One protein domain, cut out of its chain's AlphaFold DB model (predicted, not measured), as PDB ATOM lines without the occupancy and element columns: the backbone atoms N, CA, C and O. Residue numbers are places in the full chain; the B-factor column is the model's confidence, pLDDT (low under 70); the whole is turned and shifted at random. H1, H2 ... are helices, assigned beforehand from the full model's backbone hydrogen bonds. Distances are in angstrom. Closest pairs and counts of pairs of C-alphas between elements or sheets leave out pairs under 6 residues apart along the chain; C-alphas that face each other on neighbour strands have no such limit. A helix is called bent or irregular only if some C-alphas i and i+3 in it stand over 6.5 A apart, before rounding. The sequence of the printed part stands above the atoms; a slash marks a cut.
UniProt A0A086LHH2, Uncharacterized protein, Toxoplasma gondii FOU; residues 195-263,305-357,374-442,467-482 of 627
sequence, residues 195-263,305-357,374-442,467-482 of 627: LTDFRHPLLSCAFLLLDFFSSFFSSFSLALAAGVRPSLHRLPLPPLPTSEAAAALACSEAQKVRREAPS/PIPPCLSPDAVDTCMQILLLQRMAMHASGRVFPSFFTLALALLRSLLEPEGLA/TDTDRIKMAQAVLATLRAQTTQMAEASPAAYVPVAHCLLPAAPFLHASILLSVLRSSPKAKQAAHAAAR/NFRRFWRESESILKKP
ATOM      1  N   LEU A 195      35.714  16.431  11.691       69.62
ATOM      2  CA  LEU A 195      34.520  16.594  10.851       69.62
ATOM      3  C   LEU A 195      33.742  17.898  11.119       69.62
ATOM      4  O   LEU A 195      32.653  18.087  10.579       69.62
ATOM      5  N   THR A 196      34.292  18.798  11.935       63.91
ATOM      6  CA  THR A 196      33.683  20.066  12.359       63.91
ATOM      7  C   THR A 196      33.854  21.199  11.347       63.91
ATOM      8  O   THR A 196      33.104  22.174  11.392       63.91
ATOM      9  N   ASP A 197      34.806  21.089  10.417       59.59
ATOM     10  CA  ASP A 197      35.172  22.210   9.549       59.59
ATOM     11  C   ASP A 197      34.234  22.383   8.348       59.59
ATOM     12  O   ASP A 197      33.954  21.467   7.567       59.59
ATOM     13  N   PHE A 198      33.751  23.615   8.160       51.78
ATOM     14  CA  PHE A 198      32.762  23.959   7.135       51.78
ATOM     15  C   PHE A 198      33.324  23.872   5.700       51.78
ATOM     16  O   PHE A 198      32.566  23.624   4.761       51.78
ATOM     17  N   ARG A 199      34.646  23.988   5.502       62.88
ATOM     18  CA  ARG A 199      35.300  23.922   4.178       62.88
ATOM     19  C   ARG A 199      36.703  23.322   4.250       62.88
ATOM     20  O   ARG A 199      37.692  24.020   4.064       62.88
ATOM     21  N   HIS A 200      36.783  22.021   4.501       70.81
ATOM     22  CA  HIS A 200      38.063  21.319   4.463       70.81
ATOM     23  C   HIS A 200      38.342  20.741   3.054       70.81
ATOM     24  O   HIS A 200      37.428  20.132   2.476       70.81
ATOM     25  N   PRO A 201      39.573  20.879   2.512       70.56
ATOM     26  CA  PRO A 201      39.990  20.414   1.179       70.56
ATOM     27  C   PRO A 201      39.592  18.969   0.865       70.56
ATOM     28  O   PRO A 201      39.001  18.678  -0.170       70.56
ATOM     29  N   LEU A 202      39.929  18.061   1.783       76.69
ATOM     30  CA  LEU A 202      39.716  16.623   1.621       76.69
ATOM     31  C   LEU A 202      38.297  16.198   2.016       76.69
ATOM     32  O   LEU A 202      37.632  15.510   1.247       76.69
ATOM     33  N   LEU A 203      37.805  16.637   3.183       81.94
ATOM     34  CA  LEU A 203      36.487  16.240   3.689       81.94
ATOM     35  C   LEU A 203      35.344  16.678   2.776       81.94
ATOM     36  O   LEU A 203      34.394  15.925   2.606       81.94
ATOM     37  N   SER A 204      35.428  17.858   2.155       76.94
ATOM     38  CA  SER A 204      34.376  18.312   1.234       76.94
ATOM     39  C   SER A 204      34.254  17.374   0.028       76.94
ATOM     40  O   SER A 204      33.145  16.980  -0.325       76.94
ATOM     41  N   CYS A 205      35.382  16.940  -0.545       75.81
ATOM     42  CA  CYS A 205      35.406  15.933  -1.610       75.81
ATOM     43  C   CYS A 205      34.921  14.572  -1.133       75.81
ATOM     44  O   CYS A 205      34.111  13.942  -1.804       75.81
ATOM     45  N   ALA A 206      35.399  14.129   0.027       84.69
ATOM     46  CA  ALA A 206      35.029  12.849   0.610       84.69
ATOM     47  C   ALA A 206      33.521  12.762   0.895       84.69
ATOM     48  O   ALA A 206      32.895  11.755   0.581       84.69
ATOM     49  N   PHE A 207      32.914  13.832   1.413       83.44
ATOM     50  CA  PHE A 207      31.470  13.921   1.626       83.44
ATOM     51  C   PHE A 207      30.679  13.898   0.317       83.44
ATOM     52  O   PHE A 207      29.675  13.196   0.238       83.44
ATOM     53  N   LEU A 208      31.127  14.626  -0.710       79.75
ATOM     54  CA  LEU A 208      30.473  14.616  -2.022       79.75
ATOM     55  C   LEU A 208      30.564  13.242  -2.691       79.75
ATOM     56  O   LEU A 208      29.570  12.759  -3.224       79.75
ATOM     57  N   LEU A 209      31.729  12.593  -2.632       81.69
ATOM     58  CA  LEU A 209      31.916  11.241  -3.157       81.69
ATOM     59  C   LEU A 209      31.056  10.226  -2.407       81.69
ATOM     60  O   LEU A 209      30.421   9.382  -3.033       81.69
ATOM     61  N   LEU A 210      30.969  10.346  -1.082       86.00
ATOM     62  CA  LEU A 210      30.128   9.475  -0.274       86.00
ATOM     63  C   LEU A 210      28.634   9.629  -0.598       86.00
ATOM     64  O   LEU A 210      27.929   8.628  -0.675       86.00
ATOM     65  N   ASP A 211      28.151  10.860  -0.799       83.19
ATOM     66  CA  ASP A 211      26.769  11.136  -1.231       83.19
ATOM     67  C   ASP A 211      26.515  10.662  -2.673       83.19
ATOM     68  O   ASP A 211      25.421  10.217  -3.021       83.19
ATOM     69  N   PHE A 212      27.544  10.704  -3.521       79.75
ATOM     70  CA  PHE A 212      27.473  10.192  -4.883       79.75
ATOM     71  C   PHE A 212      27.387   8.661  -4.922       79.75
ATOM     72  O   PHE A 212      26.576   8.125  -5.673       79.75
ATOM     73  N   PHE A 213      28.153   7.942  -4.094       83.88
ATOM     74  CA  PHE A 213      28.117   6.474  -4.040       83.88
ATOM     75  C   PHE A 213      26.728   5.944  -3.668       83.88
ATOM     76  O   PHE A 213      26.200   5.042  -4.320       83.88
ATOM     77  N   SER A 214      26.084   6.536  -2.668       84.06
ATOM     78  CA  SER A 214      24.694   6.232  -2.305       84.06
ATOM     79  C   SER A 214      23.700   6.626  -3.398       84.06
ATOM     80  O   SER A 214      22.745   5.885  -3.650       84.06
ATOM     81  N   SER A 215      23.908   7.759  -4.076       78.00
ATOM     82  CA  SER A 215      23.078   8.184  -5.213       78.00
ATOM     83  C   SER A 215      23.172   7.206  -6.388       78.00
ATOM     84  O   SER A 215      22.151   6.889  -6.996       78.00
ATOM     85  N   PHE A 216      24.375   6.690  -6.664       76.31
ATOM     86  CA  PHE A 216      24.651   5.707  -7.711       76.31
ATOM     87  C   PHE A 216      23.863   4.413  -7.479       76.31
ATOM     88  O   PHE A 216      23.113   3.981  -8.352       76.31
ATOM     89  N   PHE A 217      23.939   3.842  -6.273       77.69
ATOM     90  CA  PHE A 217      23.206   2.615  -5.947       77.69
ATOM     91  C   PHE A 217      21.694   2.813  -5.851       77.69
ATOM     92  O   PHE A 217      20.927   1.971  -6.311       77.69
ATOM     93  N   SER A 218      21.242   3.933  -5.285       73.12
ATOM     94  CA  SER A 218      19.806   4.209  -5.157       73.12
ATOM     95  C   SER A 218      19.159   4.720  -6.451       73.12
ATOM     96  O   SER A 218      17.944   4.920  -6.469       73.12
ATOM     97  N   SER A 219      19.941   4.927  -7.527       64.62
ATOM     98  CA  SER A 219      19.507   5.559  -8.788       64.62
ATOM     99  C   SER A 219      18.732   6.864  -8.560       64.62
ATOM    100  O   SER A 219      17.828   7.222  -9.319       64.62
ATOM    101  N   PHE A 220      19.054   7.569  -7.474       57.44
ATOM    102  CA  PHE A 220      18.383   8.800  -7.105       57.44
ATOM    103  C   PHE A 220      18.936   9.934  -7.963       57.44
ATOM    104  O   PHE A 220      20.132  10.211  -7.945       57.44
ATOM    105  N   SER A 221      18.069  10.611  -8.715       50.50
ATOM    106  CA  SER A 221      18.451  11.873  -9.339       50.50
ATOM    107  C   SER A 221      18.331  12.979  -8.296       50.50
ATOM    108  O   SER A 221      17.224  13.314  -7.875       50.50
ATOM    109  N   LEU A 222      19.456  13.587  -7.911       45.88
ATOM    110  CA  LEU A 222      19.498  14.764  -7.028       45.88
ATOM    111  C   LEU A 222      18.607  15.924  -7.534       45.88
ATOM    112  O   LEU A 222      18.190  16.771  -6.746       45.88
ATOM    113  N   ALA A 223      18.235  15.932  -8.822       38.00
ATOM    114  CA  ALA A 223      17.295  16.887  -9.412       38.00
ATOM    115  C   ALA A 223      15.827  16.705  -8.953       38.00
ATOM    116  O   ALA A 223      15.047  17.658  -9.016       38.00
ATOM    117  N   LEU A 224      15.432  15.528  -8.445       42.19
ATOM    118  CA  LEU A 224      14.072  15.263  -7.940       42.19
ATOM    119  C   LEU A 224      13.734  16.073  -6.678       42.19
ATOM    120  O   LEU A 224      12.562  16.366  -6.440       42.19
ATOM    121  N   ALA A 225      14.742  16.499  -5.909       40.47
ATOM    122  CA  ALA A 225      14.544  17.328  -4.721       40.47
ATOM    123  C   ALA A 225      14.015  18.741  -5.047       40.47
ATOM    124  O   ALA A 225      13.444  19.393  -4.175       40.47
ATOM    125  N   ALA A 226      14.167  19.211  -6.292       36.50
ATOM    126  CA  ALA A 226      13.800  20.570  -6.690       36.50
ATOM    127  C   ALA A 226      12.400  20.697  -7.330       36.50
ATOM    128  O   ALA A 226      11.889  21.812  -7.433       36.50
ATOM    129  N   GLY A 227      11.770  19.596  -7.770       37.22
ATOM    130  CA  GLY A 227      10.593  19.666  -8.658       37.22
ATOM    131  C   GLY A 227       9.356  18.858  -8.258       37.22
ATOM    132  O   GLY A 227       8.265  19.140  -8.756       37.22
ATOM    133  N   VAL A 228       9.469  17.865  -7.370       42.81
ATOM    134  CA  VAL A 228       8.322  17.014  -7.012       42.81
ATOM    135  C   VAL A 228       7.502  17.704  -5.932       42.81
ATOM    136  O   VAL A 228       7.954  17.798  -4.801       42.81
ATOM    137  N   ARG A 229       6.287  18.175  -6.233       43.44
ATOM    138  CA  ARG A 229       5.348  18.605  -5.180       43.44
ATOM    139  C   ARG A 229       4.989  17.392  -4.309       43.44
ATOM    140  O   ARG A 229       4.687  16.341  -4.876       43.44
ATOM    141  N   PRO A 230       4.982  17.505  -2.967       49.19
ATOM    142  CA  PRO A 230       4.521  16.405  -2.133       49.19
ATOM    143  C   PRO A 230       3.054  16.135  -2.485       49.19
ATOM    144  O   PRO A 230       2.261  17.076  -2.601       49.19
ATOM    145  N   SER A 231       2.687  14.873  -2.706       48.00
ATOM    146  CA  SER A 231       1.300  14.519  -2.997       48.00
ATOM    147  C   SER A 231       0.408  14.977  -1.835       48.00
ATOM    148  O   SER A 231       0.623  14.633  -0.672       48.00
ATOM    149  N   LEU A 232      -0.599  15.800  -2.147       42.12
ATOM    150  CA  LEU A 232      -1.592  16.269  -1.171       42.12
ATOM    151  C   LEU A 232      -2.485  15.118  -0.673       42.12
ATOM    152  O   LEU A 232      -3.027  15.189   0.429       42.12
ATOM    153  N   HIS A 233      -2.588  14.030  -1.443       46.72
ATOM    154  CA  HIS A 233      -3.236  12.788  -1.030       46.72
ATOM    155  C   HIS A 233      -2.247  11.893  -0.281       46.72
ATOM    156  O   HIS A 233      -1.498  11.119  -0.876       46.72
ATOM    157  N   ARG A 234      -2.255  12.015   1.047       61.31
ATOM    158  CA  ARG A 234      -1.537  11.115   1.952       61.31
ATOM    159  C   ARG A 234      -2.455   9.956   2.321       61.31
ATOM    160  O   ARG A 234      -3.557  10.184   2.816       61.31
ATOM    161  N   LEU A 235      -2.002   8.728   2.084       66.19
ATOM    162  CA  LEU A 235      -2.714   7.539   2.540       66.19
ATOM    163  C   LEU A 235      -2.551   7.429   4.064       66.19
ATOM    164  O   LEU A 235      -1.412   7.416   4.535       66.19
ATOM    165  N   PRO A 236      -3.643   7.378   4.845       71.19
ATOM    166  CA  PRO A 236      -3.544   7.154   6.279       71.19
ATOM    167  C   PRO A 236      -2.979   5.757   6.550       71.19
ATOM    168  O   PRO A 236      -3.229   4.820   5.792       71.19
ATOM    169  N   LEU A 237      -2.250   5.606   7.659       78.19
ATOM    170  CA  LEU A 237      -1.747   4.307   8.100       78.19
ATOM    171  C   LEU A 237      -2.911   3.294   8.230       78.19
ATOM    172  O   LEU A 237      -3.754   3.469   9.118       78.19
ATOM    173  N   PRO A 238      -2.946   2.206   7.436       78.56
ATOM    174  CA  PRO A 238      -4.039   1.235   7.485       78.56
ATOM    175  C   PRO A 238      -4.052   0.484   8.828       78.56
ATOM    176  O   PRO A 238      -2.974   0.165   9.352       78.56
ATOM    177  N   PRO A 239      -5.220   0.179   9.428       77.44
ATOM    178  CA  PRO A 239      -5.303  -0.593  10.672       77.44
ATOM    179  C   PRO A 239      -4.692  -1.997  10.511       77.44
ATOM    180  O   PRO A 239      -4.472  -2.474   9.401       77.44
ATOM    181  N   LEU A 240      -4.330  -2.647  11.622       78.75
ATOM    182  CA  LEU A 240      -3.957  -4.066  11.560       78.75
ATOM    183  C   LEU A 240      -5.226  -4.893  11.294       78.75
ATOM    184  O   LEU A 240      -6.267  -4.550  11.853       78.75
ATOM    185  N   PRO A 241      -5.158  -5.954  10.472       76.38
ATOM    186  CA  PRO A 241      -6.312  -6.808  10.235       76.38
ATOM    187  C   PRO A 241      -6.711  -7.512  11.535       76.38
ATOM    188  O   PRO A 241      -5.884  -8.151  12.185       76.38
ATOM    189  N   THR A 242      -7.980  -7.358  11.910       73.31
ATOM    190  CA  THR A 242      -8.571  -7.927  13.132       73.31
ATOM    191  C   THR A 242      -9.443  -9.150  12.860       73.31
ATOM    192  O   THR A 242      -9.886  -9.777  13.806       73.31
ATOM    193  N   SER A 243      -9.702  -9.511  11.602       74.88
ATOM    194  CA  SER A 243     -10.461 -10.709  11.214       74.88
ATOM    195  C   SER A 243      -9.793 -11.403  10.027       74.88
ATOM    196  O   SER A 243      -8.980 -10.791   9.327       74.88
ATOM    197  N   GLU A 244     -10.128 -12.668   9.767       70.19
ATOM    198  CA  GLU A 244      -9.583 -13.398   8.613       70.19
ATOM    199  C   GLU A 244      -9.992 -12.775   7.276       70.19
ATOM    200  O   GLU A 244      -9.158 -12.623   6.384       70.19
ATOM    201  N   ALA A 245     -11.239 -12.307   7.168       70.44
ATOM    202  CA  ALA A 245     -11.712 -11.547   6.014       70.44
ATOM    203  C   ALA A 245     -10.907 -10.247   5.823       70.44
ATOM    204  O   ALA A 245     -10.487  -9.934   4.709       70.44
ATOM    205  N   ALA A 246     -10.611  -9.521   6.910       72.75
ATOM    206  CA  ALA A 246      -9.768  -8.327   6.859       72.75
ATOM    207  C   ALA A 246      -8.310  -8.657   6.496       72.75
ATOM    208  O   ALA A 246      -7.668  -7.882   5.794       72.75
ATOM    209  N   ALA A 247      -7.783  -9.806   6.931       71.88
ATOM    210  CA  ALA A 247      -6.446 -10.268   6.562       71.88
ATOM    211  C   ALA A 247      -6.363 -10.655   5.075       71.88
ATOM    212  O   ALA A 247      -5.388 -10.301   4.415       71.88
ATOM    213  N   ALA A 248      -7.391 -11.313   4.530       72.31
ATOM    214  CA  ALA A 248      -7.482 -11.655   3.110       72.31
ATOM    215  C   ALA A 248      -7.614 -10.405   2.221       72.31
ATOM    216  O   ALA A 248      -6.920 -10.290   1.206       72.31
ATOM    217  N   LEU A 249      -8.437  -9.435   2.635       75.56
ATOM    218  CA  LEU A 249      -8.548  -8.133   1.972       75.56
ATOM    219  C   LEU A 249      -7.225  -7.364   2.024       75.56
ATOM    220  O   LEU A 249      -6.737  -6.936   0.980       75.56
ATOM    221  N   ALA A 250      -6.586  -7.278   3.195       75.81
ATOM    222  CA  ALA A 250      -5.290  -6.622   3.348       75.81
ATOM    223  C   ALA A 250      -4.185  -7.316   2.533       75.81
ATOM    224  O   ALA A 250      -3.313  -6.647   1.985       75.81
ATOM    225  N   CYS A 251      -4.234  -8.645   2.387       77.12
ATOM    226  CA  CYS A 251      -3.375  -9.397   1.470       77.12
ATOM    227  C   CYS A 251      -3.602  -8.992   0.009       77.12
ATOM    228  O   CYS A 251      -2.635  -8.749  -0.710       77.12
ATOM    229  N   SER A 252      -4.862  -8.926  -0.433       74.50
ATOM    230  CA  SER A 252      -5.219  -8.540  -1.803       74.50
ATOM    231  C   SER A 252      -4.801  -7.101  -2.107       74.50
ATOM    232  O   SER A 252      -4.183  -6.839  -3.137       74.50
ATOM    233  N   GLU A 253      -5.068  -6.172  -1.190       77.31
ATOM    234  CA  GLU A 253      -4.658  -4.770  -1.302       77.31
ATOM    235  C   GLU A 253      -3.137  -4.620  -1.294       77.31
ATOM    236  O   GLU A 253      -2.589  -3.945  -2.162       77.31
ATOM    237  N   ALA A 254      -2.429  -5.307  -0.395       76.19
ATOM    238  CA  ALA A 254      -0.971  -5.288  -0.366       76.19
ATOM    239  C   ALA A 254      -0.361  -5.860  -1.658       76.19
ATOM    240  O   ALA A 254       0.637  -5.339  -2.152       76.19
ATOM    241  N   GLN A 255      -0.969  -6.895  -2.250       77.50
ATOM    242  CA  GLN A 255      -0.558  -7.420  -3.556       77.50
ATOM    243  C   GLN A 255      -0.831  -6.434  -4.697       77.50
ATOM    244  O   GLN A 255       0.001  -6.325  -5.595       77.50
ATOM    245  N   LYS A 256      -1.954  -5.705  -4.670       77.94
ATOM    246  CA  LYS A 256      -2.252  -4.644  -5.649       77.94
ATOM    247  C   LYS A 256      -1.234  -3.511  -5.562       77.94
ATOM    248  O   LYS A 256      -0.585  -3.225  -6.559       77.94
ATOM    249  N   VAL A 257      -0.997  -2.975  -4.363       73.19
ATOM    250  CA  VAL A 257       0.013  -1.929  -4.113       73.19
ATOM    251  C   VAL A 257       1.406  -2.386  -4.557       73.19
ATOM    252  O   VAL A 257       2.164  -1.611  -5.133       73.19
ATOM    253  N   ARG A 258       1.739  -3.665  -4.350       68.31
ATOM    254  CA  ARG A 258       3.003  -4.251  -4.807       68.31
ATOM    255  C   ARG A 258       3.093  -4.385  -6.334       68.31
ATOM    256  O   ARG A 258       4.178  -4.219  -6.876       68.31
ATOM    257  N   ARG A 259       1.985  -4.685  -7.023       68.44
ATOM    258  CA  ARG A 259       1.913  -4.806  -8.496       68.44
ATOM    259  C   ARG A 259       1.870  -3.457  -9.211       68.44
ATOM    260  O   ARG A 259       2.350  -3.357 -10.330       68.44
ATOM    261  N   GLU A 260       1.285  -2.451  -8.573       64.06
ATOM    262  CA  GLU A 260       1.181  -1.081  -9.087       64.06
ATOM    263  C   GLU A 260       2.449  -0.256  -8.818       64.06
ATOM    264  O   GLU A 260       2.641   0.799  -9.422       64.06
ATOM    265  N   ALA A 261       3.341  -0.732  -7.943       57.84
ATOM    266  CA  ALA A 261       4.650  -0.125  -7.764       57.84
ATOM    267  C   ALA A 261       5.448  -0.223  -9.078       57.84
ATOM    268  O   ALA A 261       5.549  -1.317  -9.640       57.84
ATOM    269  N   PRO A 262       6.048   0.878  -9.572       53.19
ATOM    270  CA  PRO A 262       6.813   0.854 -10.810       53.19
ATOM    271  C   PRO A 262       8.008  -0.093 -10.652       53.19
ATOM    272  O   PRO A 262       9.003   0.216  -9.994       53.19
ATOM    273  N   SER A 263       7.893  -1.294 -11.218       43.06
ATOM    274  CA  SER A 263       9.011  -2.212 -11.377       43.06
ATOM    275  C   SER A 263       9.828  -1.740 -12.574       43.06
ATOM    276  O   SER A 263       9.302  -1.687 -13.682       43.06
ATOM    277  N   PRO A 305       8.411   6.706  -7.276       55.31
ATOM    278  CA  PRO A 305       8.581   7.184  -5.896       55.31
ATOM    279  C   PRO A 305       9.386   6.222  -4.998       55.31
ATOM    280  O   PRO A 305       9.602   6.515  -3.825       55.31
ATOM    281  N   ILE A 306       9.799   5.058  -5.520       65.31
ATOM    282  CA  ILE A 306      10.481   3.992  -4.779       65.31
ATOM    283  C   ILE A 306      11.784   3.643  -5.520       65.31
ATOM    284  O   ILE A 306      11.720   3.365  -6.720       65.31
ATOM    285  N   PRO A 307      12.941   3.611  -4.834       70.75
ATOM    286  CA  PRO A 307      14.216   3.252  -5.453       70.75
ATOM    287  C   PRO A 307      14.242   1.779  -5.913       70.75
ATOM    288  O   PRO A 307      13.498   0.950  -5.365       70.75
ATOM    289  N   PRO A 308      15.067   1.428  -6.917       71.31
ATOM    290  CA  PRO A 308      15.205   0.054  -7.404       71.31
ATOM    291  C   PRO A 308      15.788  -0.885  -6.334       71.31
ATOM    292  O   PRO A 308      16.415  -0.439  -5.373       71.31
ATOM    293  N   CYS A 309      15.572  -2.196  -6.500       74.62
ATOM    294  CA  CYS A 309      16.263  -3.202  -5.691       74.62
ATOM    295  C   CYS A 309      17.762  -3.192  -6.016       74.62
ATOM    296  O   CYS A 309      18.154  -3.037  -7.173       74.62
ATOM    297  N   LEU A 310      18.579  -3.366  -4.984       79.56
ATOM    298  CA  LEU A 310      20.026  -3.485  -5.077       79.56
ATOM    299  C   LEU A 310      20.399  -4.921  -5.449       79.56
ATOM    300  O   LEU A 310      19.695  -5.862  -5.077       79.56
ATOM    301  N   SER A 311      21.526  -5.090  -6.143       77.25
ATOM    302  CA  SER A 311      22.091  -6.420  -6.365       77.25
ATOM    303  C   SER A 311      22.486  -7.056  -5.023       77.25
ATOM    304  O   SER A 311      22.924  -6.338  -4.116       77.25
ATOM    305  N   PRO A 312      22.363  -8.388  -4.869       72.12
ATOM    306  CA  PRO A 312      22.704  -9.074  -3.620       72.12
ATOM    307  C   PRO A 312      24.161  -8.825  -3.201       72.12
ATOM    308  O   PRO A 312      24.424  -8.627  -2.017       72.12
ATOM    309  N   ASP A 313      25.074  -8.723  -4.170       75.12
ATOM    310  CA  ASP A 313      26.501  -8.460  -3.941       75.12
ATOM    311  C   ASP A 313      26.784  -7.024  -3.460       75.12
ATOM    312  O   ASP A 313      27.819  -6.757  -2.856       75.12
ATOM    313  N   ALA A 314      25.870  -6.078  -3.710       80.25
ATOM    314  CA  ALA A 314      26.023  -4.684  -3.298       80.25
ATOM    315  C   ALA A 314      25.451  -4.396  -1.900       80.25
ATOM    316  O   ALA A 314      25.670  -3.303  -1.378       80.25
ATOM    317  N   VAL A 315      24.720  -5.335  -1.282       82.69
ATOM    318  CA  VAL A 315      24.044  -5.109   0.008       82.69
ATOM    319  C   VAL A 315      25.047  -4.751   1.106       82.69
ATOM    320  O   VAL A 315      24.853  -3.745   1.789       82.69
ATOM    321  N   ASP A 316      26.143  -5.501   1.233       81.44
ATOM    322  CA  ASP A 316      27.158  -5.266   2.270       81.44
ATOM    323  C   ASP A 316      27.866  -3.914   2.087       81.44
ATOM    324  O   ASP A 316      28.010  -3.145   3.042       81.44
ATOM    325  N   THR A 317      28.233  -3.570   0.851       83.25
ATOM    326  CA  THR A 317      28.841  -2.272   0.511       83.25
ATOM    327  C   THR A 317      27.884  -1.114   0.802       83.25
ATOM    328  O   THR A 317      28.266  -0.122   1.419       83.25
ATOM    329  N   CYS A 318      26.608  -1.241   0.429       87.25
ATOM    330  CA  CYS A 318      25.579  -0.238   0.705       87.25
ATOM    331  C   CYS A 318      25.315  -0.066   2.208       87.25
ATOM    332  O   CYS A 318      25.106   1.058   2.667       87.25
ATOM    333  N   MET A 319      25.363  -1.147   2.992       86.00
ATOM    334  CA  MET A 319      25.275  -1.077   4.453       86.00
ATOM    335  C   MET A 319      26.452  -0.297   5.050       86.00
ATOM    336  O   MET A 319      26.246   0.547   5.923       86.00
ATOM    337  N   GLN A 320      27.672  -0.522   4.554       84.94
ATOM    338  CA  GLN A 320      28.856   0.236   4.975       84.94
ATOM    339  C   GLN A 320      28.759   1.720   4.593       84.94
ATOM    340  O   GLN A 320      29.047   2.576   5.428       84.94
ATOM    341  N   ILE A 321      28.277   2.042   3.384       88.50
ATOM    342  CA  ILE A 321      28.013   3.430   2.957       88.50
ATOM    343  C   ILE A 321      27.015   4.101   3.905       88.50
ATOM    344  O   ILE A 321      27.270   5.207   4.382       88.50
ATOM    345  N   LEU A 322      25.906   3.426   4.223       89.56
ATOM    346  CA  LEU A 322      24.866   3.959   5.102       89.56
ATOM    347  C   LEU A 322      25.399   4.240   6.519       89.56
ATOM    348  O   LEU A 322      25.090   5.275   7.114       89.56
ATOM    349  N   LEU A 323      26.222   3.334   7.057       88.12
ATOM    350  CA  LEU A 323      26.878   3.515   8.354       88.12
ATOM    351  C   LEU A 323      27.859   4.691   8.333       88.12
ATOM    352  O   LEU A 323      27.821   5.529   9.236       88.12
ATOM    353  N   LEU A 324      28.683   4.791   7.289       86.75
ATOM    354  CA  LEU A 324      29.659   5.866   7.147       86.75
ATOM    355  C   LEU A 324      28.978   7.234   7.008       86.75
ATOM    356  O   LEU A 324      29.385   8.198   7.656       86.75
ATOM    357  N   GLN A 325      27.891   7.312   6.234       89.00
ATOM    358  CA  GLN A 325      27.063   8.512   6.134       89.00
ATOM    359  C   GLN A 325      26.492   8.902   7.492       89.00
ATOM    360  O   GLN A 325      26.563  10.068   7.863       89.00
ATOM    361  N   ARG A 326      25.974   7.947   8.271       86.88
ATOM    362  CA  ARG A 326      25.462   8.227   9.617       86.88
ATOM    363  C   ARG A 326      26.545   8.793  10.539       86.88
ATOM    364  O   ARG A 326      26.283   9.777  11.227       86.88
ATOM    365  N   MET A 327      27.741   8.205  10.541       83.69
ATOM    366  CA  MET A 327      28.875   8.713  11.325       83.69
ATOM    367  C   MET A 327      29.238  10.141  10.911       83.69
ATOM    368  O   MET A 327      29.336  11.028  11.758       83.69
ATOM    369  N   ALA A 328      29.349  10.377   9.602       84.62
ATOM    370  CA  ALA A 328      29.643  11.687   9.043       84.62
ATOM    371  C   ALA A 328      28.568  12.731   9.389       84.62
ATOM    372  O   ALA A 328      28.915  13.834   9.805       84.62
ATOM    373  N   MET A 329      27.275  12.406   9.280       83.75
ATOM    374  CA  MET A 329      26.183  13.324   9.643       83.75
ATOM    375  C   MET A 329      26.177  13.636  11.138       83.75
ATOM    376  O   MET A 329      26.003  14.790  11.518       83.75
ATOM    377  N   HIS A 330      26.393  12.629  11.989       81.81
ATOM    378  CA  HIS A 330      26.413  12.819  13.437       81.81
ATOM    379  C   HIS A 330      27.571  13.722  13.881       81.81
ATOM    380  O   HIS A 330      27.389  14.568  14.749       81.81
ATOM    381  N   ALA A 331      28.753  13.552  13.286       79.94
ATOM    382  CA  ALA A 331      29.940  14.315  13.659       79.94
ATOM    383  C   ALA A 331      30.004  15.711  13.014       79.94
ATOM    384  O   ALA A 331      30.467  16.650  13.653       79.94
ATOM    385  N   SER A 332      29.536  15.863  11.769       77.62
ATOM    386  CA  SER A 332      29.608  17.140  11.035       77.62
ATOM    387  C   SER A 332      28.346  17.997  11.117       77.62
ATOM    388  O   SER A 332      28.366  19.162  10.723       77.62
ATOM    389  N   GLY A 333      27.215  17.421  11.537       73.81
ATOM    390  CA  GLY A 333      25.900  18.063  11.461       73.81
ATOM    391  C   GLY A 333      25.378  18.279  10.031       73.81
ATOM    392  O   GLY A 333      24.311  18.870   9.857       73.81
ATOM    393  N   ARG A 334      26.101  17.825   8.994       76.31
ATOM    394  CA  ARG A 334      25.672  17.916   7.590       76.31
ATOM    395  C   ARG A 334      24.627  16.849   7.279       76.31
ATOM    396  O   ARG A 334      24.588  15.802   7.911       76.31
ATOM    397  N   VAL A 335      23.796  17.112   6.275       77.44
ATOM    398  CA  VAL A 335      22.748  16.192   5.815       77.44
ATOM    399  C   VAL A 335      23.116  15.659   4.437       77.44
ATOM    400  O   VAL A 335      23.365  16.451   3.532       77.44
ATOM    401  N   PHE A 336      23.085  14.335   4.273       79.88
ATOM    402  CA  PHE A 336      23.190  13.673   2.969       79.88
ATOM    403  C   PHE A 336      21.787  13.387   2.416       79.88
ATOM    404  O   PHE A 336      21.061  12.575   3.000       79.88
ATOM    405  N   PRO A 337      21.362  14.026   1.311       72.88
ATOM    406  CA  PRO A 337      20.049  13.781   0.715       72.88
ATOM    407  C   PRO A 337      19.845  12.320   0.296       72.88
ATOM    408  O   PRO A 337      18.759  11.769   0.472       72.88
ATOM    409  N   SER A 338      20.899  11.680  -0.213       81.50
ATOM    410  CA  SER A 338      20.849  10.307  -0.730       81.50
ATOM    411  C   SER A 338      20.820   9.222   0.362       81.50
ATOM    412  O   SER A 338      20.565   8.053   0.069       81.50
ATOM    413  N   PHE A 339      21.028   9.587   1.636       87.69
ATOM    414  CA  PHE A 339      20.958   8.655   2.767       87.69
ATOM    415  C   PHE A 339      19.588   7.968   2.844       87.69
ATOM    416  O   PHE A 339      19.485   6.749   2.987       87.69
ATOM    417  N   PHE A 340      18.514   8.751   2.711       86.00
ATOM    418  CA  PHE A 340      17.148   8.241   2.815       86.00
ATOM    419  C   PHE A 340      16.789   7.331   1.643       86.00
ATOM    420  O   PHE A 340      16.113   6.322   1.836       86.00
ATOM    421  N   THR A 341      17.253   7.647   0.435       83.69
ATOM    422  CA  THR A 341      16.975   6.836  -0.756       83.69
ATOM    423  C   THR A 341      17.761   5.532  -0.736       83.69
ATOM    424  O   THR A 341      17.193   4.489  -1.054       83.69
ATOM    425  N   LEU A 342      19.016   5.550  -0.277       87.56
ATOM    426  CA  LEU A 342      19.804   4.336  -0.069       87.56
ATOM    427  C   LEU A 342      19.184   3.434   1.007       87.56
ATOM    428  O   LEU A 342      19.042   2.233   0.791       87.56
ATOM    429  N   ALA A 343      18.756   4.003   2.138       88.56
ATOM    430  CA  ALA A 343      18.115   3.235   3.203       88.56
ATOM    431  C   ALA A 343      16.805   2.576   2.732       88.56
ATOM    432  O   ALA A 343      16.535   1.422   3.064       88.56
ATOM    433  N   LEU A 344      16.006   3.277   1.918       86.50
ATOM    434  CA  LEU A 344      14.801   2.717   1.299       86.50
ATOM    435  C   LEU A 344      15.131   1.605   0.288       86.50
ATOM    436  O   LEU A 344      14.441   0.586   0.273       86.50
ATOM    437  N   ALA A 345      16.187   1.767  -0.516       85.12
ATOM    438  CA  ALA A 345      16.654   0.744  -1.456       85.12
ATOM    439  C   ALA A 345      17.125  -0.524  -0.723       85.12
ATOM    440  O   ALA A 345      16.756  -1.638  -1.098       85.12
ATOM    441  N   LEU A 346      17.867  -0.362   0.378       87.19
ATOM    442  CA  LEU A 346      18.287  -1.452   1.263       87.19
ATOM    443  C   LEU A 346      17.090  -2.163   1.899       87.19
ATOM    444  O   LEU A 346      16.995  -3.386   1.813       87.19
ATOM    445  N   LEU A 347      16.138  -1.422   2.480       87.12
ATOM    446  CA  LEU A 347      14.927  -2.013   3.063       87.12
ATOM    447  C   LEU A 347      14.129  -2.801   2.024       87.12
ATOM    448  O   LEU A 347      13.687  -3.910   2.310       87.12
ATOM    449  N   ARG A 348      13.974  -2.264   0.812       84.38
ATOM    450  CA  ARG A 348      13.303  -2.966  -0.284       84.38
ATOM    451  C   ARG A 348      14.024  -4.266  -0.642       84.38
ATOM    452  O   ARG A 348      13.380  -5.306  -0.713       84.38
ATOM    453  N   SER A 349      15.344  -4.215  -0.802       83.50
ATOM    454  CA  SER A 349      16.167  -5.372  -1.190       83.50
ATOM    455  C   SER A 349      16.159  -6.480  -0.131       83.50
ATOM    456  O   SER A 349      16.130  -7.661  -0.460       83.50
ATOM    457  N   LEU A 350      16.122  -6.108   1.153       82.75
ATOM    458  CA  LEU A 350      16.043  -7.056   2.269       82.75
ATOM    459  C   LEU A 350      14.646  -7.683   2.432       82.75
ATOM    460  O   LEU A 350      14.534  -8.780   2.979       82.75
ATOM    461  N   LEU A 351      13.590  -6.997   1.980       78.62
ATOM    462  CA  LEU A 351      12.199  -7.469   2.037       78.62
ATOM    463  C   LEU A 351      11.771  -8.246   0.780       78.62
ATOM    464  O   LEU A 351      10.853  -9.062   0.853       78.62
ATOM    465  N   GLU A 352      12.412  -8.002  -0.364       73.75
ATOM    466  CA  GLU A 352      12.123  -8.646  -1.649       73.75
ATOM    467  C   GLU A 352      13.351  -9.407  -2.181       73.75
ATOM    468  O   GLU A 352      14.012  -8.922  -3.099       73.75
ATOM    469  N   PRO A 353      13.673 -10.606  -1.658       60.03
ATOM    470  CA  PRO A 353      14.744 -11.407  -2.239       60.03
ATOM    471  C   PRO A 353      14.396 -11.792  -3.688       60.03
ATOM    472  O   PRO A 353      13.262 -12.194  -3.983       60.03
ATOM    473  N   GLU A 354      15.370 -11.652  -4.593       49.28
ATOM    474  CA  GLU A 354      15.276 -12.038  -6.007       49.28
ATOM    475  C   GLU A 354      14.805 -13.499  -6.126       49.28
ATOM    476  O   GLU A 354      15.557 -14.442  -5.902       49.28
ATOM    477  N   GLY A 355      13.517 -13.692  -6.418       46.62
ATOM    478  CA  GLY A 355      12.872 -15.012  -6.399       46.62
ATOM    479  C   GLY A 355      11.357 -14.970  -6.189       46.62
ATOM    480  O   GLY A 355      10.660 -15.916  -6.537       46.62
ATOM    481  N   LEU A 356      10.817 -13.848  -5.700       44.62
ATOM    482  CA  LEU A 356       9.369 -13.603  -5.573       44.62
ATOM    483  C   LEU A 356       8.821 -12.619  -6.623       44.62
ATOM    484  O   LEU A 356       7.812 -11.948  -6.379       44.62
ATOM    485  N   ALA A 357       9.480 -12.522  -7.782       40.03
ATOM    486  CA  ALA A 357       8.868 -11.985  -8.993       40.03
ATOM    487  C   ALA A 357       7.947 -13.081  -9.558       40.03
ATOM    488  O   ALA A 357       8.404 -14.025 -10.200       40.03
ATOM    489  N   THR A 374      20.532 -15.896   5.632       74.81
ATOM    490  CA  THR A 374      19.360 -16.518   6.257       74.81
ATOM    491  C   THR A 374      18.244 -15.487   6.441       74.81
ATOM    492  O   THR A 374      18.505 -14.292   6.618       74.81
ATOM    493  N   ASP A 375      16.983 -15.926   6.463       70.44
ATOM    494  CA  ASP A 375      15.851 -15.026   6.730       70.44
ATOM    495  C   ASP A 375      15.983 -14.321   8.092       70.44
ATOM    496  O   ASP A 375      15.602 -13.160   8.237       70.44
ATOM    497  N   THR A 376      16.605 -14.972   9.080       78.00
ATOM    498  CA  THR A 376      16.907 -14.356  10.378       78.00
ATOM    499  C   THR A 376      17.920 -13.220  10.282       78.00
ATOM    500  O   THR A 376      17.758 -12.208  10.967       78.00
ATOM    501  N   ASP A 377      18.932 -13.337   9.424       79.50
ATOM    502  CA  ASP A 377      19.939 -12.287   9.241       79.50
ATOM    503  C   ASP A 377      19.361 -11.106   8.462       79.50
ATOM    504  O   ASP A 377      19.581  -9.954   8.837       79.50
ATOM    505  N   ARG A 378      18.518 -11.373   7.457       81.50
ATOM    506  CA  ARG A 378      17.775 -10.328   6.733       81.50
ATOM    507  C   ARG A 378      16.873  -9.519   7.652       81.50
ATOM    508  O   ARG A 378      16.853  -8.295   7.558       81.50
ATOM    509  N   ILE A 379      16.158 -10.177   8.568       84.00
ATOM    510  CA  ILE A 379      15.305  -9.492   9.547       84.00
ATOM    511  C   ILE A 379      16.145  -8.598  10.460       84.00
ATOM    512  O   ILE A 379      15.780  -7.442  10.671       84.00
ATOM    513  N   LYS A 380      17.278  -9.096  10.974       86.75
ATOM    514  CA  LYS A 380      18.187  -8.298  11.813       86.75
ATOM    515  C   LYS A 380      18.737  -7.090  11.056       86.75
ATOM    516  O   LYS A 380      18.707  -5.981  11.585       86.75
ATOM    517  N   MET A 381      19.176  -7.281   9.811       86.12
ATOM    518  CA  MET A 381      19.661  -6.195   8.958       86.12
ATOM    519  C   MET A 381      18.561  -5.173   8.662       86.12
ATOM    520  O   MET A 381      18.777  -3.979   8.848       86.12
ATOM    521  N   ALA A 382      17.350  -5.609   8.303       88.62
ATOM    522  CA  ALA A 382      16.228  -4.709   8.035       88.62
ATOM    523  C   ALA A 382      15.808  -3.921   9.287       88.62
ATOM    524  O   ALA A 382      15.501  -2.731   9.204       88.62
ATOM    525  N   GLN A 383      15.839  -4.554  10.464       89.12
ATOM    526  CA  GLN A 383      15.613  -3.877  11.741       89.12
ATOM    527  C   GLN A 383      16.704  -2.843  12.036       89.12
ATOM    528  O   GLN A 383      16.377  -1.738  12.471       89.12
ATOM    529  N   ALA A 384      17.972  -3.166  11.771       88.44
ATOM    530  CA  ALA A 384      19.084  -2.236  11.938       88.44
ATOM    531  C   ALA A 384      18.958  -1.033  10.990       88.44
ATOM    532  O   ALA A 384      19.037   0.107  11.447       88.44
ATOM    533  N   VAL A 385      18.665  -1.258   9.702       90.38
ATOM    534  CA  VAL A 385      18.432  -0.176   8.730       90.38
ATOM    535  C   VAL A 385      17.263   0.700   9.176       90.38
ATOM    536  O   VAL A 385      17.405   1.918   9.250       90.38
ATOM    537  N   LEU A 386      16.135   0.110   9.582       91.38
ATOM    538  CA  LEU A 386      14.990   0.877  10.074       91.38
ATOM    539  C   LEU A 386      15.323   1.689  11.338       91.38
ATOM    540  O   LEU A 386      14.889   2.833  11.464       91.38
ATOM    541  N   ALA A 387      16.097   1.123  12.266       89.81
ATOM    542  CA  ALA A 387      16.532   1.820  13.472       89.81
ATOM    543  C   ALA A 387      17.472   2.991  13.150       89.81
ATOM    544  O   ALA A 387      17.310   4.071  13.719       89.81
ATOM    545  N   THR A 388      18.414   2.807  12.216       88.75
ATOM    546  CA  THR A 388      19.316   3.880  11.758       88.75
ATOM    547  C   THR A 388      18.544   5.007  11.077       88.75
ATOM    548  O   THR A 388      18.763   6.172  11.401       88.75
ATOM    549  N   LEU A 389      17.587   4.664  10.210       89.50
ATOM    550  CA  LEU A 389      16.728   5.614   9.514       89.50
ATOM    551  C   LEU A 389      15.884   6.410  10.519       89.50
ATOM    552  O   LEU A 389      15.897   7.637  10.485       89.50
ATOM    553  N   ARG A 390      15.241   5.732  11.481       89.81
ATOM    554  CA  ARG A 390      14.471   6.384  12.551       89.81
ATOM    555  C   ARG A 390      15.321   7.350  13.371       89.81
ATOM    556  O   ARG A 390      14.910   8.494  13.538       89.81
ATOM    557  N   ALA A 391      16.490   6.910  13.842       87.75
ATOM    558  CA  ALA A 391      17.398   7.740  14.633       87.75
ATOM    559  C   ALA A 391      17.855   8.991  13.862       87.75
ATOM    560  O   ALA A 391      17.892  10.085  14.421       87.75
ATOM    561  N   GLN A 392      18.150   8.842  12.568       86.81
ATOM    562  CA  GLN A 392      18.552   9.965  11.728       86.81
ATOM    563  C   GLN A 392      17.396  10.942  11.492       86.81
ATOM    564  O   GLN A 392      17.581  12.154  11.588       86.81
ATOM    565  N   THR A 393      16.188  10.440  11.216       85.88
ATOM    566  CA  THR A 393      15.002  11.286  11.034       85.88
ATOM    567  C   THR A 393      14.676  12.082  12.297       85.88
ATOM    568  O   THR A 393      14.362  13.266  12.191       85.88
ATOM    569  N   THR A 394      14.772  11.474  13.485       84.94
ATOM    570  CA  THR A 394      14.531  12.178  14.754       84.94
ATOM    571  C   THR A 394      15.598  13.233  15.023       84.94
ATOM    572  O   THR A 394      15.246  14.379  15.284       84.94
ATOM    573  N   GLN A 395      16.880  12.888  14.858       84.06
ATOM    574  CA  GLN A 395      17.990  13.827  15.045       84.06
ATOM    575  C   GLN A 395      17.879  15.022  14.088       84.06
ATOM    576  O   GLN A 395      18.032  16.170  14.497       84.06
ATOM    577  N   MET A 396      17.545  14.778  12.818       79.62
ATOM    578  CA  MET A 396      17.347  15.855  11.849       79.62
ATOM    579  C   MET A 396      16.132  16.723  12.173       79.62
ATOM    580  O   MET A 396      16.210  17.935  11.996       79.62
ATOM    581  N   ALA A 397      15.028  16.125  12.626       79.69
ATOM    582  CA  ALA A 397      13.819  16.860  12.994       79.69
ATOM    583  C   ALA A 397      14.000  17.725  14.250       79.69
ATOM    584  O   ALA A 397      13.269  18.699  14.422       79.69
ATOM    585  N   GLU A 398      14.943  17.371  15.124       80.25
ATOM    586  CA  GLU A 398      15.360  18.184  16.269       80.25
ATOM    587  C   GLU A 398      16.339  19.291  15.855       80.25
ATOM    588  O   GLU A 398      16.196  20.427  16.299       80.25
ATOM    589  N   ALA A 399      17.295  18.980  14.975       74.94
ATOM    590  CA  ALA A 399      18.347  19.910  14.571       74.94
ATOM    591  C   ALA A 399      17.903  20.951  13.529       74.94
ATOM    592  O   ALA A 399      18.425  22.064  13.514       74.94
ATOM    593  N   SER A 400      16.980  20.613  12.617       69.12
ATOM    594  CA  SER A 400      16.619  21.504  11.508       69.12
ATOM    595  C   SER A 400      15.196  21.289  10.961       69.12
ATOM    596  O   SER A 400      14.737  20.153  10.813       69.12
ATOM    597  N   PRO A 401      14.507  22.358  10.514       67.75
ATOM    598  CA  PRO A 401      13.253  22.223   9.767       67.75
ATOM    599  C   PRO A 401      13.456  21.584   8.378       67.75
ATOM    600  O   PRO A 401      12.489  21.167   7.740       67.75
ATOM    601  N   ALA A 402      14.707  21.454   7.915       65.38
ATOM    602  CA  ALA A 402      15.059  20.819   6.646       65.38
ATOM    603  C   ALA A 402      14.726  19.315   6.605       65.38
ATOM    604  O   ALA A 402      14.610  18.756   5.517       65.38
ATOM    605  N   ALA A 403      14.477  18.676   7.758       69.25
ATOM    606  CA  ALA A 403      13.963  17.306   7.837       69.25
ATOM    607  C   ALA A 403      12.612  17.114   7.123       69.25
ATOM    608  O   ALA A 403      12.283  15.998   6.720       69.25
ATOM    609  N   TYR A 404      11.848  18.194   6.919       73.94
ATOM    610  CA  TYR A 404      10.581  18.160   6.189       73.94
ATOM    611  C   TYR A 404      10.740  17.569   4.783       73.94
ATOM    612  O   TYR A 404       9.916  16.761   4.360       73.94
ATOM    613  N   VAL A 405      11.808  17.943   4.071       75.19
ATOM    614  CA  VAL A 405      12.006  17.565   2.667       75.19
ATOM    615  C   VAL A 405      12.186  16.045   2.499       75.19
ATOM    616  O   VAL A 405      11.355  15.421   1.839       75.19
ATOM    617  N   PRO A 406      13.180  15.384   3.120       75.12
ATOM    618  CA  PRO A 406      13.337  13.937   2.966       75.12
ATOM    619  C   PRO A 406      12.140  13.145   3.513       75.12
ATOM    620  O   PRO A 406      11.760  12.121   2.941       75.12
ATOM    621  N   VAL A 407      11.484  13.624   4.578       78.88
ATOM    622  CA  VAL A 407      10.294  12.961   5.135       78.88
ATOM    623  C   VAL A 407       9.109  13.030   4.167       78.88
ATOM    624  O   VAL A 407       8.462  12.013   3.912       78.88
ATOM    625  N   ALA A 408       8.829  14.206   3.603       74.94
ATOM    626  CA  ALA A 408       7.686  14.419   2.721       74.94
ATOM    627  C   ALA A 408       7.893  13.854   1.306       74.94
ATOM    628  O   ALA A 408       6.928  13.383   0.707       74.94
ATOM    629  N   HIS A 409       9.119  13.903   0.774       74.44
ATOM    630  CA  HIS A 409       9.404  13.559  -0.624       74.44
ATOM    631  C   HIS A 409       9.987  12.156  -0.821       74.44
ATOM    632  O   HIS A 409       9.830  11.602  -1.905       74.44
ATOM    633  N   CYS A 410      10.619  11.560   0.197       75.38
ATOM    634  CA  CYS A 410      11.232  10.231   0.079       75.38
ATOM    635  C   CYS A 410      10.531   9.196   0.970       75.38
ATOM    636  O   CYS A 410      10.101   8.152   0.486       75.38
ATOM    637  N   LEU A 411      10.378   9.479   2.269       80.00
ATOM    638  CA  LEU A 411       9.944   8.466   3.243       80.00
ATOM    639  C   LEU A 411       8.445   8.156   3.197       80.00
ATOM    640  O   LEU A 411       8.065   6.992   3.084       80.00
ATOM    641  N   LEU A 412       7.581   9.171   3.288       80.50
ATOM    642  CA  LEU A 412       6.130   8.947   3.297       80.50
ATOM    643  C   LEU A 412       5.574   8.397   1.975       80.50
ATOM    644  O   LEU A 412       4.709   7.524   2.046       80.50
ATOM    645  N   PRO A 413       6.055   8.816   0.787       78.50
ATOM    646  CA  PRO A 413       5.629   8.204  -0.471       78.50
ATOM    647  C   PRO A 413       5.971   6.709  -0.566       78.50
ATOM    648  O   PRO A 413       5.189   5.940  -1.119       78.50
ATOM    649  N   ALA A 414       7.098   6.280   0.011       78.06
ATOM    650  CA  ALA A 414       7.514   4.875   0.027       78.06
ATOM    651  C   ALA A 414       6.831   4.041   1.132       78.06
ATOM    652  O   ALA A 414       6.854   2.806   1.085       78.06
ATOM    653  N   ALA A 415       6.213   4.685   2.129       82.62
ATOM    654  CA  ALA A 415       5.708   4.005   3.319       82.62
ATOM    655  C   ALA A 415       4.578   2.983   3.070       82.62
ATOM    656  O   ALA A 415       4.653   1.893   3.647       82.62
ATOM    657  N   PRO A 416       3.575   3.247   2.203       81.88
ATOM    658  CA  PRO A 416       2.531   2.272   1.883       81.88
ATOM    659  C   PRO A 416       3.088   0.995   1.247       81.88
ATOM    660  O   PRO A 416       2.659  -0.105   1.590       81.88
ATOM    661  N   PHE A 417       4.083   1.131   0.366       81.00
ATOM    662  CA  PHE A 417       4.722  -0.006  -0.289       81.00
ATOM    663  C   PHE A 417       5.526  -0.853   0.701       81.00
ATOM    664  O   PHE A 417       5.345  -2.066   0.765       81.00
ATOM    665  N   LEU A 418       6.376  -0.224   1.520       83.25
ATOM    666  CA  LEU A 418       7.151  -0.949   2.531       83.25
ATOM    667  C   LEU A 418       6.241  -1.645   3.547       83.25
ATOM    668  O   LEU A 418       6.494  -2.791   3.915       83.25
ATOM    669  N   HIS A 419       5.153  -0.989   3.963       86.88
ATOM    670  CA  HIS A 419       4.149  -1.599   4.832       86.88
ATOM    671  C   HIS A 419       3.516  -2.832   4.191       86.88
ATOM    672  O   HIS A 419       3.494  -3.882   4.831       86.88
ATOM    673  N   ALA A 420       3.076  -2.733   2.935       81.50
ATOM    674  CA  ALA A 420       2.505  -3.849   2.187       81.50
ATOM    675  C   ALA A 420       3.486  -5.030   2.081       81.50
ATOM    676  O   ALA A 420       3.112  -6.171   2.353       81.50
ATOM    677  N   SER A 421       4.758  -4.767   1.768       82.38
ATOM    678  CA  SER A 421       5.798  -5.799   1.652       82.38
ATOM    679  C   SER A 421       6.101  -6.492   2.986       82.38
ATOM    680  O   SER A 421       6.192  -7.723   3.042       82.38
ATOM    681  N   ILE A 422       6.186  -5.737   4.089       85.12
ATOM    682  CA  ILE A 422       6.369  -6.314   5.431       85.12
ATOM    683  C   ILE A 422       5.116  -7.098   5.846       85.12
ATOM    684  O   ILE A 422       5.235  -8.207   6.360       85.12
ATOM    685  N   LEU A 423       3.915  -6.565   5.599       83.81
ATOM    686  CA  LEU A 423       2.646  -7.220   5.928       83.81
ATOM    687  C   LEU A 423       2.507  -8.565   5.201       83.81
ATOM    688  O   LEU A 423       2.172  -9.568   5.829       83.81
ATOM    689  N   LEU A 424       2.822  -8.615   3.903       81.81
ATOM    690  CA  LEU A 424       2.834  -9.861   3.130       81.81
ATOM    691  C   LEU A 424       3.849 -10.864   3.685       81.81
ATOM    692  O   LEU A 424       3.554 -12.057   3.751       81.81
ATOM    693  N   SER A 425       5.017 -10.392   4.124       82.38
ATOM    694  CA  SER A 425       6.046 -11.237   4.742       82.38
ATOM    695  C   SER A 425       5.584 -11.805   6.087       82.38
ATOM    696  O   SER A 425       5.769 -12.992   6.351       82.38
ATOM    697  N   VAL A 426       4.901 -11.002   6.911       83.38
ATOM    698  CA  VAL A 426       4.290 -11.441   8.179       83.38
ATOM    699  C   VAL A 426       3.212 -12.498   7.932       83.38
ATOM    700  O   VAL A 426       3.220 -13.553   8.565       83.38
ATOM    701  N   LEU A 427       2.316 -12.249   6.974       77.94
ATOM    702  CA  LEU A 427       1.211 -13.155   6.655       77.94
ATOM    703  C   LEU A 427       1.713 -14.498   6.101       77.94
ATOM    704  O   LEU A 427       1.209 -15.546   6.501       77.94
ATOM    705  N   ARG A 428       2.756 -14.488   5.259       76.31
ATOM    706  CA  ARG A 428       3.359 -15.698   4.661       76.31
ATOM    707  C   ARG A 428       4.210 -16.522   5.630       76.31
ATOM    708  O   ARG A 428       4.262 -17.742   5.500       76.31
ATOM    709  N   SER A 429       4.899 -15.871   6.567       74.50
ATOM    710  CA  SER A 429       5.825 -16.534   7.502       74.50
ATOM    711  C   SER A 429       5.155 -17.061   8.770       74.50
ATOM    712  O   SER A 429       5.795 -17.786   9.530       74.50
ATOM    713  N   SER A 430       3.883 -16.725   9.017       66.12
ATOM    714  CA  SER A 430       3.180 -17.228  10.198       66.12
ATOM    715  C   SER A 430       2.986 -18.759  10.114       66.12
ATOM    716  O   SER A 430       2.483 -19.270   9.109       66.12
ATOM    717  N   PRO A 431       3.368 -19.532  11.148       57.88
ATOM    718  CA  PRO A 431       3.342 -20.999  11.108       57.88
ATOM    719  C   PRO A 431       1.922 -21.559  10.918       57.88
ATOM    720  O   PRO A 431       1.727 -22.551  10.214       57.88
ATOM    721  N   LYS A 432       0.913 -20.862  11.454       54.31
ATOM    722  CA  LYS A 432      -0.509 -21.188  11.280       54.31
ATOM    723  C   LYS A 432      -1.060 -20.829   9.890       54.31
ATOM    724  O   LYS A 432      -2.112 -21.342   9.544       54.31
ATOM    725  N   ALA A 433      -0.381 -20.026   9.057       51.72
ATOM    726  CA  ALA A 433      -0.833 -19.763   7.680       51.72
ATOM    727  C   ALA A 433      -0.684 -20.984   6.760       51.72
ATOM    728  O   ALA A 433      -1.513 -21.188   5.878       51.72
ATOM    729  N   LYS A 434       0.319 -21.844   6.995       51.62
ATOM    730  CA  LYS A 434       0.456 -23.117   6.264       51.62
ATOM    731  C   LYS A 434      -0.635 -24.122   6.654       51.62
ATOM    732  O   LYS A 434      -1.090 -24.881   5.808       51.62
ATOM    733  N   GLN A 435      -1.091 -24.093   7.909       48.72
ATOM    734  CA  GLN A 435      -2.218 -24.906   8.385       48.72
ATOM    735  C   GLN A 435      -3.574 -24.325   7.956       48.72
ATOM    736  O   GLN A 435      -4.436 -25.078   7.523       48.72
ATOM    737  N   ALA A 436      -3.741 -22.999   7.974       49.38
ATOM    738  CA  ALA A 436      -4.945 -22.313   7.507       49.38
ATOM    739  C   ALA A 436      -5.145 -22.432   5.988       49.38
ATOM    740  O   ALA A 436      -6.270 -22.590   5.544       49.38
ATOM    741  N   ALA A 437      -4.082 -22.465   5.175       49.28
ATOM    742  CA  ALA A 437      -4.203 -22.760   3.740       49.28
ATOM    743  C   ALA A 437      -4.729 -24.186   3.462       49.28
ATOM    744  O   ALA A 437      -5.398 -24.406   2.456       49.28
ATOM    745  N   HIS A 438      -4.467 -25.139   4.366       45.84
ATOM    746  CA  HIS A 438      -5.056 -26.481   4.333       45.84
ATOM    747  C   HIS A 438      -6.446 -26.548   4.996       45.84
ATOM    748  O   HIS A 438      -7.256 -27.387   4.608       45.84
ATOM    749  N   ALA A 439      -6.738 -25.668   5.959       44.78
ATOM    750  CA  ALA A 439      -8.011 -25.605   6.680       44.78
ATOM    751  C   ALA A 439      -9.052 -24.661   6.049       44.78
ATOM    752  O   ALA A 439     -10.223 -24.772   6.383       44.78
ATOM    753  N   ALA A 440      -8.683 -23.820   5.075       46.84
ATOM    754  CA  ALA A 440      -9.578 -22.922   4.329       46.84
ATOM    755  C   ALA A 440     -10.662 -23.651   3.499       46.84
ATOM    756  O   ALA A 440     -11.455 -23.016   2.810       46.84
ATOM    757  N   ALA A 441     -10.722 -24.984   3.575       45.81
ATOM    758  CA  ALA A 441     -11.857 -25.792   3.137       45.81
ATOM    759  C   ALA A 441     -12.975 -25.915   4.198       45.81
ATOM    760  O   ALA A 441     -14.011 -26.516   3.917       45.81
ATOM    761  N   ARG A 442     -12.793 -25.380   5.414       46.72
ATOM    762  CA  ARG A 442     -13.802 -25.338   6.480       46.72
ATOM    763  C   ARG A 442     -13.782 -23.964   7.140       46.72
ATOM    764  O   ARG A 442     -12.941 -23.671   7.978       46.72
ATOM    765  N   ASN A 467       7.571  -1.829  14.548       89.94
ATOM    766  CA  ASN A 467       8.562  -0.756  14.548       89.94
ATOM    767  C   ASN A 467       8.372   0.185  13.354       89.94
ATOM    768  O   ASN A 467       8.392   1.401  13.532       89.94
ATOM    769  N   PHE A 468       8.096  -0.355  12.165       91.00
ATOM    770  CA  PHE A 468       7.835   0.449  10.972       91.00
ATOM    771  C   PHE A 468       6.566   1.296  11.122       91.00
ATOM    772  O   PHE A 468       6.570   2.491  10.841       91.00
ATOM    773  N   ARG A 469       5.481   0.715  11.651       90.56
ATOM    774  CA  ARG A 469       4.229   1.446  11.916       90.56
ATOM    775  C   ARG A 469       4.412   2.571  12.940       90.56
ATOM    776  O   ARG A 469       3.774   3.613  12.805       90.56
ATOM    777  N   ARG A 470       5.258   2.380  13.962       90.69
ATOM    778  CA  ARG A 470       5.630   3.453  14.907       90.69
ATOM    779  C   ARG A 470       6.393   4.563  14.191       90.69
ATOM    780  O   ARG A 470       6.009   5.722  14.305       90.69
ATOM    781  N   PHE A 471       7.394   4.192  13.398       90.44
ATOM    782  CA  PHE A 471       8.196   5.135  12.629       90.44
ATOM    783  C   PHE A 471       7.369   5.958  11.623       90.44
ATOM    784  O   PHE A 471       7.561   7.169  11.508       90.44
ATOM    785  N   TRP A 472       6.390   5.343  10.946       89.38
ATOM    786  CA  TRP A 472       5.455   6.060  10.069       89.38
ATOM    787  C   TRP A 472       4.697   7.141  10.855       89.38
ATOM    788  O   TRP A 472       4.709   8.310  10.468       89.38
ATOM    789  N   ARG A 473       4.099   6.805  12.006       89.06
ATOM    790  CA  ARG A 473       3.371   7.791  12.834       89.06
ATOM    791  C   ARG A 473       4.263   8.939  13.302       89.06
ATOM    792  O   ARG A 473       3.824  10.086  13.314       89.06
ATOM    793  N   GLU A 474       5.503   8.640  13.676       87.69
ATOM    794  CA  GLU A 474       6.488   9.657  14.053       87.69
ATOM    795  C   GLU A 474       6.805  10.584  12.878       87.69
ATOM    796  O   GLU A 474       6.759  11.804  13.033       87.69
ATOM    797  N   SER A 475       7.010  10.024  11.687       86.75
ATOM    798  CA  SER A 475       7.233  10.784  10.452       86.75
ATOM    799  C   SER A 475       6.052  11.706  10.124       86.75
ATOM    800  O   SER A 475       6.241  12.879   9.806       86.75
ATOM    801  N   GLU A 476       4.814  11.226  10.280       85.44
ATOM    802  CA  GLU A 476       3.616  12.064  10.139       85.44
ATOM    803  C   GLU A 476       3.533  13.166  11.199       85.44
ATOM    804  O   GLU A 476       3.091  14.275  10.897       85.44
ATOM    805  N   SER A 477       3.951  12.883  12.436       84.06
ATOM    806  CA  SER A 477       3.950  13.870  13.520       84.06
ATOM    807  C   SER A 477       4.936  15.011  13.262       84.06
ATOM    808  O   SER A 477       4.606  16.164  13.534       84.06
ATOM    809  N   ILE A 478       6.097  14.718  12.659       81.88
ATOM    810  CA  ILE A 478       7.104  15.720  12.279       81.88
ATOM    811  C   ILE A 478       6.510  16.715  11.280       81.88
ATOM    812  O   ILE A 478       6.683  17.917  11.446       81.88
ATOM    813  N   LEU A 479       5.741  16.239  10.295       75.69
ATOM    814  CA  LEU A 479       5.095  17.112   9.309       75.69
ATOM    815  C   LEU A 479       3.912  17.914   9.862       75.69
ATOM    816  O   LEU A 479       3.501  18.889   9.238       75.69
ATOM    817  N   LYS A 480       3.325  17.485  10.985       78.25
ATOM    818  CA  LYS A 480       2.243  18.209  11.670       78.25
ATOM    819  C   LYS A 480       2.769  19.309  12.592       78.25
ATOM    820  O   LYS A 480       1.974  20.138  13.033       78.25
ATOM    821  N   LYS A 481       4.073  19.334  12.896       73.06
ATOM    822  CA  LYS A 481       4.677  20.440  13.646       73.06
ATOM    823  C   LYS A 481       4.553  21.725  12.814       73.06
ATOM    824  O   LYS A 481       4.855  21.690  11.620       73.06
ATOM    825  N   PRO A 482       4.103  22.848  13.403       64.31
ATOM    826  CA  PRO A 482       4.008  24.105  12.675       64.31
ATOM    827  C   PRO A 482       5.403  24.500  12.185       64.31
ATOM    828  O   PRO A 482       6.333  24.635  12.981       64.31
TER     829      PRO A 482
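AT A GLANCE: This is residues 195 to 263, 305 to 357, 374 to 442 and 467 to 482 of the 627 residues of an uncharacterized protein of Toxoplasma gondii FOU (UniProt A0A086LHH2). An up-and-down bundle, each member running against the one before it in the chain, is made of H1, H4, H5, H6 and H7a, the first arm of the bent helix H7, with H5 in its middle and H9 packed on H6 and H7a. The second arm, H7b, leads on from the bundle, H3 crosses it, and residues 429 to 442, of which 431 to 439 belong to H8, stick out beyond. The 207 printed residues hold nine named helices, H1 to H9 in chain order, and no named strand: the class is all helix. The whole is compact, with a radius of gyration of the C-alphas of 18.5 A, but elongated in outline, spanning 70 by 41 by 26 A.

HOW THE PARTS SIT: H1, residues 201 to 218, touches H4, residues 312 to 332, opposite ways at a steep tilt of 39 degrees; their closest C-alphas, of Ser 214 and Ile 321, are 6.8 A apart. With residues 211 to 218 alone H1 touches H5, residues 338 to 351, closest at the C-alphas of Ser 218 and Leu 342, 5.1 A. H4 and H5 form a helical hairpin, closest at the C-alphas of Leu 322 and Phe 339, 6.5 A. H6, residues 375 to 399, touches H5 with residues 378 to 389 alone, opposite ways at a shallow tilt of 24 degrees; the closest C-alphas are those of Leu 350 and Arg 378, 5.8 A. H7, residues 401 to 429, was assigned as one helix by its hydrogen bonds but is bent, with C-alphas 413 and 416 7.1 A apart; its arms, H7a to residue 413 and H7b from 416, stand at 52 degrees. H2, residues 222 to 226, is close but not clearly touching H7a, at the C-alphas of Ala 225 and His 409, 7.6 A. H3, residues 244 to 260, touches H7b with residues 251 to 258 alone, closest at the C-alphas of Ala 254 and Ala 420, 4.5 A. H9, residues 467 to 480, touches H7a, closest at the C-alphas of Tyr 404 and Leu 479, 6.4 A. Every O i to N i+4 pair is within hydrogen-bond range in H3, H5, H6, H7b and H9; H1 has 13 of 14, H4 15 of 17, H8, residues 431 to 439, 3 of 5, H7a 4 of 9 with 3 of 10 O i to N i+3 pairs, and H2 0 of 1 with 1 of 2.

IN THESE COORDINATES: H1 begins at C-alpha 201 (39.990, 20.414, 1.179) and H9 ends at C-alpha 480 (2.243, 18.209, 11.670). H6 is 35.9 A long, H4 30.8 A, H1 26.6 A and H3 24.1 A. H4 and H7a are irregular, with C-alphas 313 and 316 7.0 A apart and C-alphas 409 and 412 6.9 A apart.

THE WHOLE: The C-alphas farthest apart, of Pro 201 and Arg 442, are 70.8 A apart. Residues 264 to 304, 358 to 373 and 443 to 466 are not printed, with C-alpha gaps of 10.9 A, 19.1 A and 34.2 A. The link from H2 to H3 is long. Mean pLDDT of the printed part is 73.9, and 53 residues are under 70, among them 219 to 235 and 430 to 442.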